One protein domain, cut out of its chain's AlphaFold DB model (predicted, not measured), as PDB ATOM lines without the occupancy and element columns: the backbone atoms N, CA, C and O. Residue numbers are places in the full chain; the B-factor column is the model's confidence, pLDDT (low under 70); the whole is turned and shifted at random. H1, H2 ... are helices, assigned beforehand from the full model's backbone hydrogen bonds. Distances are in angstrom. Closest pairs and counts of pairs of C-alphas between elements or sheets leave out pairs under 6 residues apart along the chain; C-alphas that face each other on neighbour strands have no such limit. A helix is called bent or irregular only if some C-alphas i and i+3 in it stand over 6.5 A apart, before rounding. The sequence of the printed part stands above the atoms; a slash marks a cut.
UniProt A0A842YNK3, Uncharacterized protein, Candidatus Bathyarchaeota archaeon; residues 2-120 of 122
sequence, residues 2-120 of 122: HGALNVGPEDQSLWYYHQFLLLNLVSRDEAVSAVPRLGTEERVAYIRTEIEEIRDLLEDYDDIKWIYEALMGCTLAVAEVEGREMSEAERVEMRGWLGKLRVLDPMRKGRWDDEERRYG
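This is residues 2 to 120 of the 122 residues of an uncharacterized protein of Candidatus Bathyarchaeota archaeon (UniProt A0A842YNK3). Look first at H4, the core of a helix bundle: H2, H3 and H5 pack round it, nearly aligned, H6 packs on H5, and short H1 sits by the start of H2. The printed part has 119 residues with six named helices, H1 to H6 in order. It is all helix and compact, radius of gyration of the C-alphas 14.5 A, spanning 41 by 35 by 24 A.

Start at the hub H4, residues 65 to 82. It forms a helical hairpin with H3, residues 40 to 57, at a shallow tilt of 16 degrees; the closest C-alphas, of Val 44 and Val 78, are 5.7 A apart. With residues 66 to 73 alone it touches H2, residues 12 to 25, the same way at 9 degrees, closest at the C-alphas of Trp 15 and Trp 66, 6.8 A. H4 and H5, residues 88 to 104, form another hairpin, closest at the C-alphas of Tyr 68 and Trp 97, 5.7 A. H5 and H6, residues 106 to 118, form a third, closest at the C-alphas of Arg 102 and Lys 109, 5.6 A. H1, residues 2 to 5, only just touches H2, only at the corner, with 3 pairs of C-alphas within 8 A, closest Leu 5 and Leu 14, 6.9 A. Each O i to N i+4 pair is within hydrogen-bond range in H2, H4 and H5, 13 of 14 in H3 and 7 of 9 in H6; H1 is too short for one.

Find C-alpha 65 at (209.272, 194.015, 248.957); H4 runs 26.5 A to C-alpha 82 at (186.445, 200.527, 237.231). H3 measures 26.3 A, H5 24.4 A and H2 20.0 A. H6 is irregular: C-alphas 107 and 110 are 8.1 A apart.

The farthest C-alphas, of Pro 36 and Met 107, are 41.4 A apart. The printed part has no cut; the link H2 to H3 is long. Look for pLDDT under 70 at residues 2 to 7 and 25 to 38.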
ATOM      1  N   HIS A   2     199.959 180.315 241.431       54.00
ATOM      2  CA  HIS A   2     200.066 180.330 242.901       54.00
ATOM      3  C   HIS A   2     201.201 179.496 243.518       54.00
ATOM      4  O   HIS A   2     201.927 179.981 244.378       54.00
ATOM      5  N   GLY A   3     201.427 178.270 243.040       61.28
ATOM      6  CA  GLY A   3     202.470 177.406 243.603       61.28
ATOM      7  C   GLY A   3     203.907 177.901 243.406       61.28
ATOM      8  O   GLY A   3     204.757 177.511 244.187       61.28
ATOM      9  N   ALA A   4     204.190 178.736 242.396       62.12
ATOM     10  CA  ALA A   4     205.546 179.229 242.125       62.12
ATOM     11  C   ALA A   4     205.914 180.438 243.001       62.12
ATOM     12  O   ALA A   4     207.026 180.501 243.512       62.12
ATOM     13  N   LEU A   5     204.970 181.363 243.216       62.44
ATOM     14  CA  LEU A   5     205.173 182.510 244.111       62.44
ATOM     15  C   LEU A   5     205.302 182.069 245.571       62.44
ATOM     16  O   LEU A   5     206.094 182.644 246.302       62.44
ATOM     17  N   ASN A   6     204.604 181.004 245.971       62.00
ATOM     18  CA  ASN A   6     204.704 180.450 247.324       62.00
ATOM     19  C   ASN A   6     206.031 179.702 247.597       62.00
ATOM     20  O   ASN A   6     206.359 179.414 248.739       62.00
ATOM     21  N   VAL A   7     206.800 179.341 246.562       64.75
ATOM     22  CA  VAL A   7     208.072 178.596 246.719       64.75
ATOM     23  C   VAL A   7     209.313 179.404 246.337       64.75
ATOM     24  O   VAL A   7     210.421 178.898 246.491       64.75
ATOM     25  N   GLY A   8     209.137 180.627 245.837       75.19
ATOM     26  CA  GLY A   8     210.227 181.548 245.504       75.19
ATOM     27  C   GLY A   8     209.776 183.010 245.470       75.19
ATOM     28  O   GLY A   8     209.967 183.671 244.445       75.19
ATOM     29  N   PRO A   9     209.147 183.534 246.539       76.19
ATOM     30  CA  PRO A   9     208.671 184.918 246.579       76.19
ATOM     31  C   PRO A   9     209.814 185.947 246.499       76.19
ATOM     32  O   PRO A   9     209.586 187.113 246.183       76.19
ATOM     33  N   GLU A  10     211.063 185.549 246.713       77.75
ATOM     34  CA  GLU A  10     212.242 186.391 246.519       77.75
ATOM     35  C   GLU A  10     212.623 186.604 245.039       77.75
ATOM     36  O   GLU A  10     213.345 187.561 244.725       77.75
ATOM     37  N   ASP A  11     212.144 185.756 244.119       84.38
ATOM     38  CA  ASP A  11     212.498 185.836 242.700       84.38
ATOM     39  C   ASP A  11     211.741 186.971 242.001       84.38
ATOM     40  O   ASP A  11     210.576 186.866 241.609       84.38
ATOM     41  N   GLN A  12     212.459 188.068 241.774       81.62
ATOM     42  CA  GLN A  12     211.988 189.236 241.035       81.62
ATOM     43  C   GLN A  12     211.395 188.886 239.655       81.62
ATOM     44  O   GLN A  12     210.455 189.537 239.198       81.62
ATOM     45  N   SER A  13     211.934 187.873 238.974       84.44
ATOM     46  CA  SER A  13     211.492 187.481 237.631       84.44
ATOM     47  C   SER A  13     210.081 186.899 237.660       84.44
ATOM     48  O   SER A  13     209.292 187.165 236.751       84.44
ATOM     49  N   LEU A  14     209.745 186.146 238.716       85.19
ATOM     50  CA  LEU A  14     208.402 185.599 238.913       85.19
ATOM     51  C   LEU A  14     207.379 186.718 239.102       85.19
ATOM     52  O   LEU A  14     206.321 186.673 238.478       85.19
ATOM     53  N   TRP A  15     207.722 187.752 239.873       84.25
ATOM     54  CA  TRP A  15     206.855 188.914 240.076       84.25
ATOM     55  C   TRP A  15     206.639 189.725 238.806       84.25
ATOM     56  O   TRP A  15     205.506 190.081 238.494       84.25
ATOM     57  N   TYR A  16     207.687 189.969 238.015       80.12
ATOM     58  CA  TYR A  16     207.508 190.657 236.734       80.12
ATOM     59  C   TYR A  16     206.694 189.843 235.736       80.12
ATOM     60  O   TYR A  16     205.902 190.414 234.988       80.12
ATOM     61  N   TYR A  17     206.854 188.520 235.728       80.75
ATOM     62  CA  TYR A  17     206.043 187.665 234.874       80.75
ATOM     63  C   TYR A  17     204.580 187.621 235.339       80.75
ATOM     64  O   TYR A  17     203.678 187.717 234.509       80.75
ATOM     65  N   HIS A  18     204.332 187.557 236.648       82.12
ATOM     66  CA  HIS A  18     202.991 187.657 237.234       82.12
ATOM     67  C   HIS A  18     202.322 188.991 236.891       82.12
ATOM     68  O   HIS A  18     201.233 188.997 236.321       82.12
ATOM     69  N   GLN A  19     203.020 190.109 237.090       80.62
ATOM     70  CA  GLN A  19     202.533 191.434 236.714       80.62
ATOM     71  C   GLN A  19     202.266 191.542 235.206       80.62
ATOM     72  O   GLN A  19     201.256 192.112 234.796       80.62
ATOM     73  N   PHE A  20     203.139 190.981 234.364       80.44
ATOM     74  CA  PHE A  20     202.918 190.934 232.921       80.44
ATOM     75  C   PHE A  20     201.642 190.160 232.574       80.44
ATOM     76  O   PHE A  20     200.837 190.649 231.782       80.44
ATOM     77  N   LEU A  21     201.421 188.985 233.172       79.19
ATOM     78  CA  LEU A  21     200.208 188.202 232.934       79.19
ATOM     79  C   LEU A  21     198.951 188.940 233.402       79.19
ATOM     80  O   LEU A  21     197.987 189.006 232.641       79.19
ATOM     81  N   LEU A  22     198.988 189.563 234.582       77.00
ATOM     82  CA  LEU A  22     197.903 190.411 235.076       77.00
ATOM     83  C   LEU A  22     197.585 191.550 234.105       77.00
ATOM     84  O   LEU A  22     196.433 191.721 233.717       77.00
ATOM     85  N   LEU A  23     198.593 192.297 233.651       72.81
ATOM     86  CA  LEU A  23     198.401 193.407 232.714       72.81
ATOM     87  C   LEU A  23     197.830 192.948 231.367       72.81
ATOM     88  O   LEU A  23     197.018 193.660 230.784       72.81
ATOM     89  N   ASN A  24     198.205 191.762 230.878       72.88
ATOM     90  CA  ASN A  24     197.624 191.202 229.654       72.88
ATOM     91  C   ASN A  24     196.161 190.786 229.858       72.88
ATOM     92  O   ASN A  24     195.329 191.055 228.995       72.88
ATOM     93  N   LEU A  25     195.835 190.176 231.002       66.62
ATOM     94  CA  LEU A  25     194.475 189.740 231.337       66.62
ATOM     95  C   LEU A  25     193.528 190.925 231.584       66.62
ATOM     96  O   LEU A  25     192.329 190.869 231.312       66.62
ATOM     97  N   VAL A  26     194.091 192.014 232.104       66.25
ATOM     98  CA  VAL A  26     193.399 193.254 232.443       66.25
ATOM     99  C   VAL A  26     193.556 194.292 231.324       66.25
ATOM    100  O   VAL A  26     193.075 195.410 231.458       66.25
ATOM    101  N   SER A  27     194.157 193.978 230.179       65.00
ATOM    102  CA  SER A  27     194.199 194.930 229.067       65.00
ATOM    103  C   SER A  27     192.833 195.025 228.381       65.00
ATOM    104  O   SER A  27     192.155 194.024 228.154       65.00
ATOM    105  N   ARG A  28     192.413 196.249 228.030       58.25
ATOM    106  CA  ARG A  28     191.252 196.485 227.145       58.25
ATOM    107  C   ARG A  28     191.611 196.330 225.663       58.25
ATOM    108  O   ARG A  28     190.714 196.385 224.828       58.25
ATOM    109  N   ASP A  29     192.897 196.192 225.342       59.44
ATOM    110  CA  ASP A  29     193.387 196.136 223.970       59.44
ATOM    111  C   ASP A  29     193.212 194.726 223.381       59.44
ATOM    112  O   ASP A  29     193.843 193.758 223.820       59.44
ATOM    113  N   GLU A  30     192.347 194.624 222.369       53.38
ATOM    114  CA  GLU A  30     192.032 193.383 221.649       53.38
ATOM    115  C   GLU A  30     193.254 192.799 220.916       53.38
ATOM    116  O   GLU A  30     193.266 191.607 220.613       53.38
ATOM    117  N   ALA A  31     194.294 193.602 220.658       54.81
ATOM    118  CA  ALA A  31     195.542 193.130 220.058       54.81
ATOM    119  C   ALA A  31     196.483 192.440 221.066       54.81
ATOM    120  O   ALA A  31     197.404 191.733 220.656       54.81
ATOM    121  N   VAL A  32     196.267 192.654 222.369       53.56
ATOM    122  CA  VAL A  32     197.153 192.198 223.456       53.56
ATOM    123  C   VAL A  32     196.497 191.095 224.295       53.56
ATOM    124  O   VAL A  32     197.176 190.175 224.744       53.56
ATOM    125  N   SER A  33     195.173 191.134 224.476       50.41
ATOM    126  CA  SER A  33     194.456 190.131 225.268       50.41
ATOM    127  C   SER A  33     194.170 188.859 224.462       50.41
ATOM    128  O   SER A  33     193.292 188.825 223.603       50.41
ATOM    129  N   ALA A  34     194.853 187.762 224.802       52.47
ATOM    130  CA  ALA A  34     194.527 186.414 224.322       52.47
ATOM    131  C   ALA A  34     193.253 185.820 224.971       52.47
ATOM    132  O   ALA A  34     192.894 184.673 224.694       52.47
ATOM    133  N   VAL A  35     192.587 186.569 225.858       52.12
ATOM    134  CA  VAL A  35     191.463 186.102 226.678       52.12
ATOM    135  C   VAL A  35     190.147 186.685 226.137       52.12
ATOM    136  O   VAL A  35     190.097 187.884 225.839       52.12
ATOM    137  N   PRO A  36     189.073 185.876 225.995       54.12
ATOM    138  CA  PRO A  36     187.741 186.360 225.621       54.12
ATOM    139  C   PRO A  36     187.311 187.512 226.532       54.12
ATOM    140  O   PRO A  36     187.635 187.472 227.713       54.12
ATOM    141  N   ARG A  37     186.596 188.513 225.991       59.62
ATOM    142  CA  ARG A  37     186.149 189.729 226.704       59.62
ATOM    143  C   ARG A  37     185.566 189.405 228.087       59.62
ATOM    144  O   ARG A  37     184.363 189.195 228.198       59.62
ATOM    145  N   LEU A  38     186.410 189.419 229.117       65.75
ATOM    146  CA  LEU A  38     185.949 189.441 230.493       65.75
ATOM    147  C   LEU A  38     185.299 190.805 230.716       65.75
ATOM    148  O   LEU A  38     185.860 191.851 230.359       65.75
ATOM    149  N   GLY A  39     184.095 190.788 231.273       76.50
ATOM    150  CA  GLY A  39     183.402 191.991 231.695       76.50
ATOM    151  C   GLY A  39     184.250 192.796 232.679       76.50
ATOM    152  O   GLY A  39     185.183 192.290 233.304       76.50
ATOM    153  N   THR A  40     183.915 194.076 232.842       81.38
ATOM    154  CA  THR A  40     184.589 194.929 233.840       81.38
ATOM    155  C   THR A  40     184.491 194.296 235.232       81.38
ATOM    156  O   THR A  40     185.491 194.206 235.932       81.38
ATOM    157  N   GLU A  41     183.318 193.764 235.585       83.62
ATOM    158  CA  GLU A  41     183.075 193.080 236.861       83.62
ATOM    159  C   GLU A  41     183.926 191.815 237.030       83.62
ATOM    160  O   GLU A  41     184.507 191.610 238.091       83.62
ATOM    161  N   GLU A  42     184.065 190.996 235.985       82.94
ATOM    162  CA  GLU A  42     184.863 189.763 236.030       82.94
ATOM    163  C   GLU A  42     186.358 190.062 236.182       82.94
ATOM    164  O   GLU A  42     187.053 189.398 236.948       82.94
ATOM    165  N   ARG A  43     186.854 191.103 235.502       83.06
ATOM    166  CA  ARG A  43     188.245 191.558 235.639       83.06
ATOM    167  C   ARG A  43     188.522 192.090 237.035       83.06
ATOM    168  O   ARG A  43     189.545 191.755 237.618       83.06
ATOM    169  N   VAL A  44     187.613 192.891 237.582       87.19
ATOM    170  CA  VAL A  44     187.730 193.391 238.958       87.19
ATOM    171  C   VAL A  44     187.707 192.240 239.955       87.19
ATOM    172  O   VAL A  44     188.537 192.220 240.859       87.19
ATOM    173  N   ALA A  45     186.795 191.280 239.788       88.38
ATOM    174  CA  ALA A  45     186.720 190.105 240.647       88.38
ATOM    175  C   ALA A  45     188.034 189.313 240.614       88.38
ATOM    176  O   ALA A  45     188.570 189.000 241.670       88.38
ATOM    177  N   TYR A  46     188.595 189.089 239.421       86.31
ATOM    178  CA  TYR A  46     189.883 188.415 239.261       86.31
ATOM    179  C   TYR A  46     191.015 189.148 239.993       86.31
ATOM    180  O   TYR A  46     191.734 188.543 240.781       86.31
ATOM    181  N   ILE A  47     191.156 190.462 239.782       88.25
ATOM    182  CA  ILE A  47     192.214 191.245 240.438       88.25
ATOM    183  C   ILE A  47     192.026 191.254 241.961       88.25
ATOM    184  O   ILE A  47     193.006 191.220 242.694       88.25
ATOM    185  N   ARG A  48     190.782 191.284 242.458       90.50
ATOM    186  CA  ARG A  48     190.507 191.211 243.902       90.50
ATOM    187  C   ARG A  48     190.909 189.865 244.495       90.50
ATOM    188  O   ARG A  48     191.514 189.863 245.559       90.50
ATOM    189  N   THR A  49     190.638 188.762 243.803       90.19
ATOM    190  CA  THR A  49     191.126 187.439 244.214       90.19
ATOM    191  C   THR A  49     192.652 187.409 244.261       90.19
ATOM    192  O   THR A  49     193.212 186.975 245.257       90.19
ATOM    193  N   GLU A  50     193.334 187.966 243.260       89.38
ATOM    194  CA  GLU A  50     194.802 188.042 243.268       89.38
ATOM    195  C   GLU A  50     195.332 188.914 244.419       89.38
ATOM    196  O   GLU A  50     196.335 188.578 245.036       89.38
ATOM    197  N   ILE A  51     194.651 190.012 244.769       91.31
ATOM    198  CA  ILE A  51     194.994 190.810 245.958       91.31
ATOM    199  C   ILE A  51     194.887 189.964 247.233       91.31
ATOM    200  O   ILE A  51     195.765 190.060 248.087       91.31
ATOM    201  N   GLU A  52     193.830 189.163 247.380       92.12
ATOM    202  CA  GLU A  52     193.655 188.269 248.531       92.12
ATOM    203  C   GLU A  52     194.769 187.217 248.584       92.12
ATOM    204  O   GLU A  52     195.452 187.108 249.597       92.12
ATOM    205  N   GLU A  53     195.045 186.535 247.474       89.12
ATOM    206  CA  GLU A  53     196.077 185.496 247.430       89.12
ATOM    207  C   GLU A  53     197.496 186.057 247.667       89.12
ATOM    208  O   GLU A  53     198.316 185.433 248.342       89.12
ATOM    209  N   ILE A  54     197.804 187.262 247.169       90.06
ATOM    210  CA  ILE A  54     199.085 187.936 247.445       90.06
ATOM    211  C   ILE A  54     199.153 188.414 248.904       90.06
ATOM    212  O   ILE A  54     200.235 188.417 249.492       90.06
ATOM    213  N   ARG A  55     198.026 188.812 249.514       91.06
ATOM    214  CA  ARG A  55     197.973 189.170 250.943       91.06
ATOM    215  C   ARG A  55     198.263 187.970 251.831       91.06
ATOM    216  O   ARG A  55     198.953 188.158 252.826       91.06
ATOM    217  N   ASP A  56     197.811 186.778 251.460       91.38
ATOM    218  CA  ASP A  56     198.105 185.556 252.214       91.38
ATOM    219  C   ASP A  56     199.620 185.283 252.273       91.38
ATOM    220  O   ASP A  56     200.135 184.843 253.296       91.38
ATOM    221  N   LEU A  57     200.382 185.651 251.232       88.69
ATOM    222  CA  LEU A  57     201.849 185.542 251.257       88.69
ATOM    223  C   LEU A  57     202.499 186.435 252.326       88.69
ATOM    224  O   LEU A  57     203.595 186.125 252.785       88.69
ATOM    225  N   LEU A  58     201.854 187.526 252.752       91.12
ATOM    226  CA  LEU A  58     202.384 188.373 253.826       91.12
ATOM    227  C   LEU A  58     202.346 187.696 255.202       91.12
ATOM    228  O   LEU A  58     202.987 188.211 256.115       91.12
ATOM    229  N   GLU A  59     201.618 186.585 255.378       90.25
ATOM    230  CA  GLU A  59     201.631 185.840 256.645       90.25
ATOM    231  C   GLU A  59     203.012 185.232 256.930       90.25
ATOM    232  O   GLU A  59     203.480 185.287 258.069       90.25
ATOM    233  N   ASP A  60     203.686 184.733 255.888       87.81
ATOM    234  CA  ASP A  60     204.990 184.066 255.986       87.81
ATOM    235  C   ASP A  60     206.159 184.909 255.434       87.81
ATOM    236  O   ASP A  60     207.314 184.666 255.791       87.81
ATOM    237  N   TYR A  61     205.882 185.907 254.586       89.06
ATOM    238  CA  TYR A  61     206.888 186.630 253.795       89.06
ATOM    239  C   TYR A  61     206.767 188.163 253.885       89.06
ATOM    240  O   TYR A  61     206.855 188.884 252.887       89.06
ATOM    241  N   ASP A  62     206.561 188.703 255.087       90.06
ATOM    242  CA  ASP A  62     206.325 190.141 255.294       90.06
ATOM    243  C   ASP A  62     207.551 191.051 255.035       90.06
ATOM    244  O   ASP A  62     207.413 192.282 255.024       90.06
ATOM    245  N   ASP A  63     208.726 190.473 254.788       90.25
ATOM    246  CA  ASP A  63     209.989 191.149 254.481       90.25
ATOM    247  C   ASP A  63     210.315 191.195 252.975       90.25
ATOM    248  O   ASP A  63     211.320 191.782 252.555       90.25
ATOM    249  N   ILE A  64     209.436 190.653 252.131       90.12
ATOM    250  CA  ILE A  64     209.629 190.616 250.683       90.12
ATOM    251  C   ILE A  64     208.947 191.811 250.023       90.12
ATOM    252  O   ILE A  64     207.730 191.875 249.853       90.12
ATOM    253  N   LYS A  65     209.762 192.768 249.568       90.50
ATOM    254  CA  LYS A  65     209.272 194.015 248.957       90.50
ATOM    255  C   LYS A  65     208.376 193.807 247.730       90.50
ATOM    256  O   LYS A  65     207.471 194.601 247.499       90.50
ATOM    257  N   TRP A  66     208.618 192.753 246.949       90.25
ATOM    258  CA  TRP A  66     207.895 192.505 245.702       90.25
ATOM    259  C   TRP A  66     206.410 192.224 245.929       90.25
ATOM    260  O   TRP A  66     205.596 192.636 245.109       90.25
ATOM    261  N   ILE A  67     206.063 191.622 247.070       90.94
ATOM    262  CA  ILE A  67     204.674 191.389 247.477       90.94
ATOM    263  C   ILE A  67     203.950 192.734 247.627       90.94
ATOM    264  O   ILE A  67     202.875 192.932 247.070       90.94
ATOM    265  N   TYR A  68     204.575 193.707 248.297       93.25
ATOM    266  CA  TYR A  68     204.007 195.049 248.458       93.25
ATOM    267  C   TYR A  68     203.913 195.818 247.131       93.25
ATOM    268  O   TYR A  68     202.898 196.467 246.882       93.25
ATOM    269  N   GLU A  69     204.930 195.733 246.261       91.38
ATOM    270  CA  GLU A  69     204.865 196.335 244.916       91.38
ATOM    271  C   GLU A  69     203.716 195.727 244.085       91.38
ATOM    272  O   GLU A  69     202.995 196.456 243.398       91.38
ATOM    273  N   ALA A  70     203.504 194.410 244.175       90.69
ATOM    274  CA  ALA A  70     202.433 193.711 243.471       90.69
ATOM    275  C   ALA A  70     201.042 194.097 243.993       90.69
ATOM    276  O   ALA A  70     200.153 194.380 243.188       90.69
ATOM    277  N   LEU A  71     200.864 194.187 245.317       92.81
ATOM    278  CA  LEU A  71     199.617 194.650 245.935       92.81
ATOM    279  C   LEU A  71     199.257 196.065 245.477       92.81
ATOM    280  O   LEU A  71     198.141 196.296 245.014       92.81
ATOM    281  N   MET A  72     200.226 196.985 245.500       92.12
ATOM    282  CA  MET A  72     200.023 198.340 244.986       92.12
ATOM    283  C   MET A  72     199.605 198.337 243.512       92.12
ATOM    284  O   MET A  72     198.659 199.030 243.131       92.12
ATOM    285  N   GLY A  73     200.282 197.539 242.681       89.94
ATOM    286  CA  GLY A  73     199.954 197.399 241.262       89.94
ATOM    287  C   GLY A  73     198.533 196.880 241.027       89.94
ATOM    288  O   GLY A  73     197.812 197.428 240.192       89.94
ATOM    289  N   CYS A  74     198.106 195.872 241.787       90.19
ATOM    290  CA  CYS A  74     196.768 195.296 241.673       90.19
ATOM    291  C   CYS A  74     195.683 196.289 242.107       90.19
ATOM    292  O   CYS A  74     194.695 196.469 241.394       90.19
ATOM    293  N   THR A  75     195.869 196.994 243.224       91.06
ATOM    294  CA  THR A  75     194.895 197.989 243.698       91.06
ATOM    295  C   THR A  75     194.732 199.146 242.710       91.06
ATOM    296  O   THR A  75     193.612 199.594 242.453       91.06
ATOM    297  N   LEU A  76     195.826 199.601 242.094       89.06
ATOM    298  CA  LEU A  76     195.767 200.601 241.024       89.06
ATOM    299  C   LEU A  76     195.021 200.076 239.792       89.06
ATOM    300  O   LEU A  76     194.192 200.794 239.230       89.06
ATOM    301  N   ALA A  77     195.263 198.819 239.411       87.19
ATOM    302  CA  ALA A  77     194.574 198.188 238.294       87.19
ATOM    303  C   ALA A  77     193.058 198.084 238.535       87.19
ATOM    304  O   ALA A  77     192.289 198.345 237.616       87.19
ATOM    305  N   VAL A  78     192.600 197.782 239.759       89.25
ATOM    306  CA  VAL A  78     191.160 197.791 240.094       89.25
ATOM    307  C   VAL A  78     190.541 199.163 239.817       89.25
ATOM    308  O   VAL A  78     189.538 199.250 239.107       89.25
ATOM    309  N   ALA A  79     191.156 200.231 240.331       89.06
ATOM    310  CA  ALA A  79     190.663 201.594 240.146       89.06
ATOM    311  C   ALA A  79     190.628 201.998 238.657       89.06
ATOM    312  O   ALA A  79     189.639 202.569 238.191       89.06
ATOM    313  N   GLU A  80     191.663 201.636 237.892       86.88
ATOM    314  CA  GLU A  80     191.740 201.886 236.449       86.88
ATOM    315  C   GLU A  80     190.658 201.127 235.666       86.88
ATOM    316  O   GLU A  80     189.991 201.698 234.797       86.88
ATOM    317  N   VAL A  81     190.435 199.850 235.988       85.25
ATOM    318  CA  VAL A  81     189.424 199.011 235.333       85.25
ATOM    319  C   VAL A  81     188.021 199.555 235.572       85.25
ATOM    320  O   VAL A  81     187.248 199.658 234.612       85.25
ATOM    321  N   GLU A  82     187.720 199.931 236.818       86.06
ATOM    322  CA  GLU A  82     186.445 200.527 237.231       86.06
ATOM    323  C   GLU A  82     186.296 201.987 236.761       86.06
ATOM    324  O   GLU A  82     185.193 202.530 236.792       86.06
ATOM    325  N   GLY A  83     187.373 202.623 236.284       86.19
ATOM    326  CA  GLY A  83     187.362 204.011 235.820       86.19
ATOM    327  C   GLY A  83     187.062 205.015 236.935       86.19
ATOM    328  O   GLY A  83     186.462 206.058 236.674       86.19
ATOM    329  N   ARG A  84     187.441 204.690 238.176       90.25
ATOM    330  CA  ARG A  84     187.207 205.520 239.364       90.25
ATOM    331  C   ARG A  84     188.513 205.865 240.062       90.25
ATOM    332  O   ARG A  84     189.542 205.230 239.856       90.25
ATOM    333  N   GLU A  85     188.451 206.839 240.959       88.31
ATOM    334  CA  GLU A  85     189.532 207.043 241.918       88.31
ATOM    335  C   GLU A  85     189.547 205.942 242.985       88.31
ATOM    336  O   GLU A  85     188.527 205.309 243.290       88.31
ATOM    337  N   MET A  86     190.718 205.748 243.587       89.38
ATOM    338  CA  MET A  86     190.885 204.887 244.753       89.38
ATOM    339  C   MET A  86     190.007 205.377 245.906       89.38
ATOM    340  O   MET A  86     190.002 206.568 246.231       89.38
ATOM    341  N   SER A  87     189.300 204.445 246.533       90.50
ATOM    342  CA  SER A  87     188.527 204.658 247.751       90.50
ATOM    343  C   SER A  87     189.445 204.980 248.930       90.50
ATOM    344  O   SER A  87     190.634 204.668 248.911       90.50
ATOM    345  N   GLU A  88     188.896 205.568 249.994       89.38
ATOM    346  CA  GLU A  88     189.699 205.877 251.184       89.38
ATOM    347  C   GLU A  88     190.309 204.616 251.819       89.38
ATOM    348  O   GLU A  88     191.442 204.657 252.286       89.38
ATOM    349  N   ALA A  89     189.606 203.477 251.776       89.38
ATOM    350  CA  ALA A  89     190.131 202.205 252.270       89.38
ATOM    351  C   ALA A  89     191.379 201.764 251.485       89.38
ATOM    352  O   ALA A  89     192.415 201.484 252.083       89.38
ATOM    353  N   GLU A  90     191.312 201.802 250.153       91.12
ATOM    354  CA  GLU A  90     192.453 201.481 249.287       91.12
ATOM    355  C   GLU A  90     193.608 202.474 249.496       91.12
ATOM    356  O   GLU A  90     194.768 202.077 249.534       91.12
ATOM    357  N   ARG A  91     193.320 203.769 249.698       90.25
ATOM    358  CA  ARG A  91     194.348 204.780 250.013       90.25
ATOM    359  C   ARG A  91     195.042 204.504 251.350       90.25
ATOM    360  O   ARG A  91     196.254 204.684 251.455       90.25
ATOM    361  N   VAL A  92     194.300 204.062 252.369       92.38
ATOM    362  CA  VAL A  92     194.869 203.646 253.662       92.38
ATOM    363  C   VAL A  92     195.798 202.444 253.486       92.38
ATOM    364  O   VAL A  92     196.918 202.482 253.997       92.38
ATOM    365  N   GLU A  93     195.380 201.419 252.740       92.50
ATOM    366  CA  GLU A  93     196.217 200.241 252.467       92.50
ATOM    367  C   GLU A  93     197.487 200.613 251.690       92.50
ATOM    368  O   GLU A  93     198.588 200.259 252.116       92.50
ATOM    369  N   MET A  94     197.366 201.430 250.637       92.62
ATOM    370  CA  MET A  94     198.511 201.924 249.860       92.62
ATOM    371  C   MET A  94     199.533 202.662 250.720       92.62
ATOM    372  O   MET A  94     200.734 202.435 250.579       92.62
ATOM    373  N   ARG A  95     199.083 203.532 251.635       92.75
ATOM    374  CA  ARG A  95     199.981 204.213 252.582       92.75
ATOM    375  C   ARG A  95     200.700 203.216 253.488       92.75
ATOM    376  O   ARG A  95     201.895 203.374 253.741       92.75
ATOM    377  N   GLY A  96     199.994 202.187 253.957       92.94
ATOM    378  CA  GLY A  96     200.581 201.106 254.749       92.94
ATOM    379  C   GLY A  96     201.682 200.364 253.988       92.94
ATOM    380  O   GLY A  96     202.799 200.224 254.497       92.94
ATOM    381  N   TRP A  97     201.406 199.955 252.747       94.56
ATOM    382  CA  TRP A  97     202.369 199.251 251.894       94.56
ATOM    383  C   TRP A  97     203.563 200.128 251.507       94.56
ATOM    384  O   TRP A  97     204.701 199.675 251.606       94.56
ATOM    385  N   LEU A  98     203.347 201.406 251.180       92.69
ATOM    386  CA  LEU A  98     204.429 202.373 250.953       92.69
ATOM    387  C   LEU A  98     205.322 202.540 252.187       92.69
ATOM    388  O   LEU A  98     206.545 202.624 252.070       92.69
ATOM    389  N   GLY A  99     204.729 202.560 253.383       92.31
ATOM    390  CA  GLY A  99     205.470 202.564 254.642       92.31
ATOM    391  C   GLY A  99     206.401 201.355 254.770       92.31
ATOM    392  O   GLY A  99     207.582 201.523 255.077       92.31
ATOM    393  N   LYS A 100     205.899 200.153 254.467       93.69
ATOM    394  CA  LYS A 100     206.699 198.916 254.450       93.69
ATOM    395  C   LYS A 100     207.792 198.951 253.375       93.69
ATOM    396  O   LYS A 100     208.948 198.676 253.687       93.69
ATOM    397  N   LEU A 101     207.486 199.393 252.156       92.56
ATOM    398  CA  LEU A 101     208.466 199.527 251.067       92.56
ATOM    399  C   LEU A 101     209.607 200.492 251.398       92.56
ATOM    400  O   LEU A 101     210.752 200.234 251.038       92.56
ATOM    401  N   ARG A 102     209.340 201.575 252.134       91.75
ATOM    402  CA  ARG A 102     210.393 202.492 252.604       91.75
ATOM    403  C   ARG A 102     211.362 201.831 253.585       91.75
ATOM    404  O   ARG A 102     212.527 202.224 253.625       91.75
ATOM    405  N   VAL A 103     210.890 200.861 254.370       93.12
ATOM    406  CA  VAL A 103     211.724 200.083 255.298       93.12
ATOM    407  C   VAL A 103     212.520 199.015 254.541       93.12
ATOM    408  O   VAL A 103     213.713 198.867 254.794       93.12
ATOM    409  N   LEU A 104     211.883 198.312 253.600       91.44
ATOM    410  CA  LEU A 104     212.484 197.191 252.863       91.44
ATOM    411  C   LEU A 104     213.391 197.623 251.696       91.44
ATOM    412  O   LEU A 104     214.342 196.922 251.359       91.44
ATOM    413  N   ASP A 105     213.133 198.778 251.080       90.81
ATOM    414  CA  ASP A 105     213.931 199.346 249.985       90.81
ATOM    415  C   ASP A 105     214.299 200.818 250.262       90.81
ATOM    416  O   ASP A 105     213.832 201.739 249.576       90.81
ATOM    417  N   PRO A 106     215.152 201.074 251.275       89.44
ATOM    418  CA  PRO A 106     215.505 202.430 251.689       89.44
ATOM    419  C   PRO A 106     216.287 203.186 250.607       89.44
ATOM    420  O   PRO A 106     216.216 204.413 250.530       89.44
ATOM    421  N   MET A 107     217.002 202.469 249.732       87.94
ATOM    422  CA  MET A 107     217.766 203.064 248.629       87.94
ATOM    423  C   MET A 107     216.863 203.720 247.578       87.94
ATOM    424  O   MET A 107     217.304 204.634 246.883       87.94
ATOM    425  N   ARG A 108     215.598 203.292 247.477       88.44
ATOM    426  CA  ARG A 108     214.603 203.843 246.547       88.44
ATOM    427  C   ARG A 108     213.573 204.751 247.211       88.44
ATOM    428  O   ARG A 108     212.555 205.048 246.596       88.44
ATOM    429  N   LYS A 109     213.844 205.274 248.411       84.31
ATOM    430  CA  LYS A 109     212.913 206.161 249.132       84.31
ATOM    431  C   LYS A 109     212.346 207.299 248.270       84.31
ATOM    432  O   LYS A 109     211.147 207.538 248.314       84.31
ATOM    433  N   GLY A 110     213.179 207.942 247.446       86.12
ATOM    434  CA  GLY A 110     212.727 209.012 246.549       86.12
ATOM    435  C   GLY A 110     211.627 208.569 245.578       86.12
ATOM    436  O   GLY A 110     210.662 209.301 245.390       86.12
ATOM    437  N   ARG A 111     211.716 207.340 245.049       89.56
ATOM    438  CA  ARG A 111     210.672 206.753 244.198       89.56
ATOM    439  C   ARG A 111     209.362 206.586 244.969       89.56
ATOM    440  O   ARG A 111     208.310 206.935 244.449       89.56
ATOM    441  N   TRP A 112     209.420 206.066 246.192       89.94
ATOM    442  CA  TRP A 112     208.224 205.856 247.018       89.94
ATOM    443  C   TRP A 112     207.553 207.181 247.400       89.94
ATOM    444  O   TRP A 112     206.330 207.273 247.408       89.94
ATOM    445  N   ASP A 113     208.345 208.228 247.641       87.12
ATOM    446  CA  ASP A 113     207.838 209.580 247.899       87.12
ATOM    447  C   ASP A 113     207.192 210.205 246.643       87.12
ATOM    448  O   ASP A 113     206.211 210.944 246.749       87.12
ATOM    449  N   ASP A 114     207.721 209.917 245.449       88.00
ATOM    450  CA  ASP A 114     207.100 210.313 244.179       88.00
ATOM    451  C   ASP A 114     205.776 209.576 243.933       88.00
ATOM    452  O   ASP A 114     204.805 210.197 243.498       88.00
ATOM    453  N   GLU A 115     205.709 208.275 244.232       85.44
ATOM    454  CA  GLU A 115     204.479 207.481 244.113       85.44
ATOM    455  C   GLU A 115     203.393 207.972 245.083       85.44
ATOM    456  O   GLU A 115     202.253 208.179 244.667       85.44
ATOM    457  N   GLU A 116     203.743 208.269 246.337       87.12
ATOM    458  CA  GLU A 116     202.811 208.838 247.323       87.12
ATOM    459  C   GLU A 116     202.191 210.160 246.836       87.12
ATOM    460  O   GLU A 116     200.975 210.356 246.923       87.12
ATOM    461  N   ARG A 117     203.006 211.043 246.239       88.00
ATOM    462  CA  ARG A 117     202.529 212.292 245.622       88.00
ATOM    463  C   ARG A 117     201.664 212.040 244.393       88.00
ATOM    464  O   ARG A 117     200.628 212.682 244.237       88.00
ATOM    465  N   ARG A 118     202.088 211.127 243.514       85.31
ATOM    466  CA  ARG A 118     201.397 210.815 242.255       85.31
ATOM    467  C   ARG A 118     199.972 210.325 242.492       85.31
ATOM    468  O   ARG A 118     199.087 210.676 241.718       85.31
ATOM    469  N   TYR A 119     199.765 209.533 243.539       82.19
ATOM    470  CA  TYR A 119     198.461 208.952 243.861       82.19
ATOM    471  C   TYR A 119     197.649 209.777 244.870       82.19
ATOM    472  O   TYR A 119     196.593 209.328 245.307       82.19
ATOM    473  N   GLY A 120     198.106 210.987 245.226       80.94
ATOM    474  CA  GLY A 120     197.377 211.877 246.133       80.94
ATOM    475  C   GLY A 120     197.193 211.286 247.532       80.94
ATOM    476  O   GLY A 120     196.140 211.453 248.140       80.94
TER     477      GLY A 120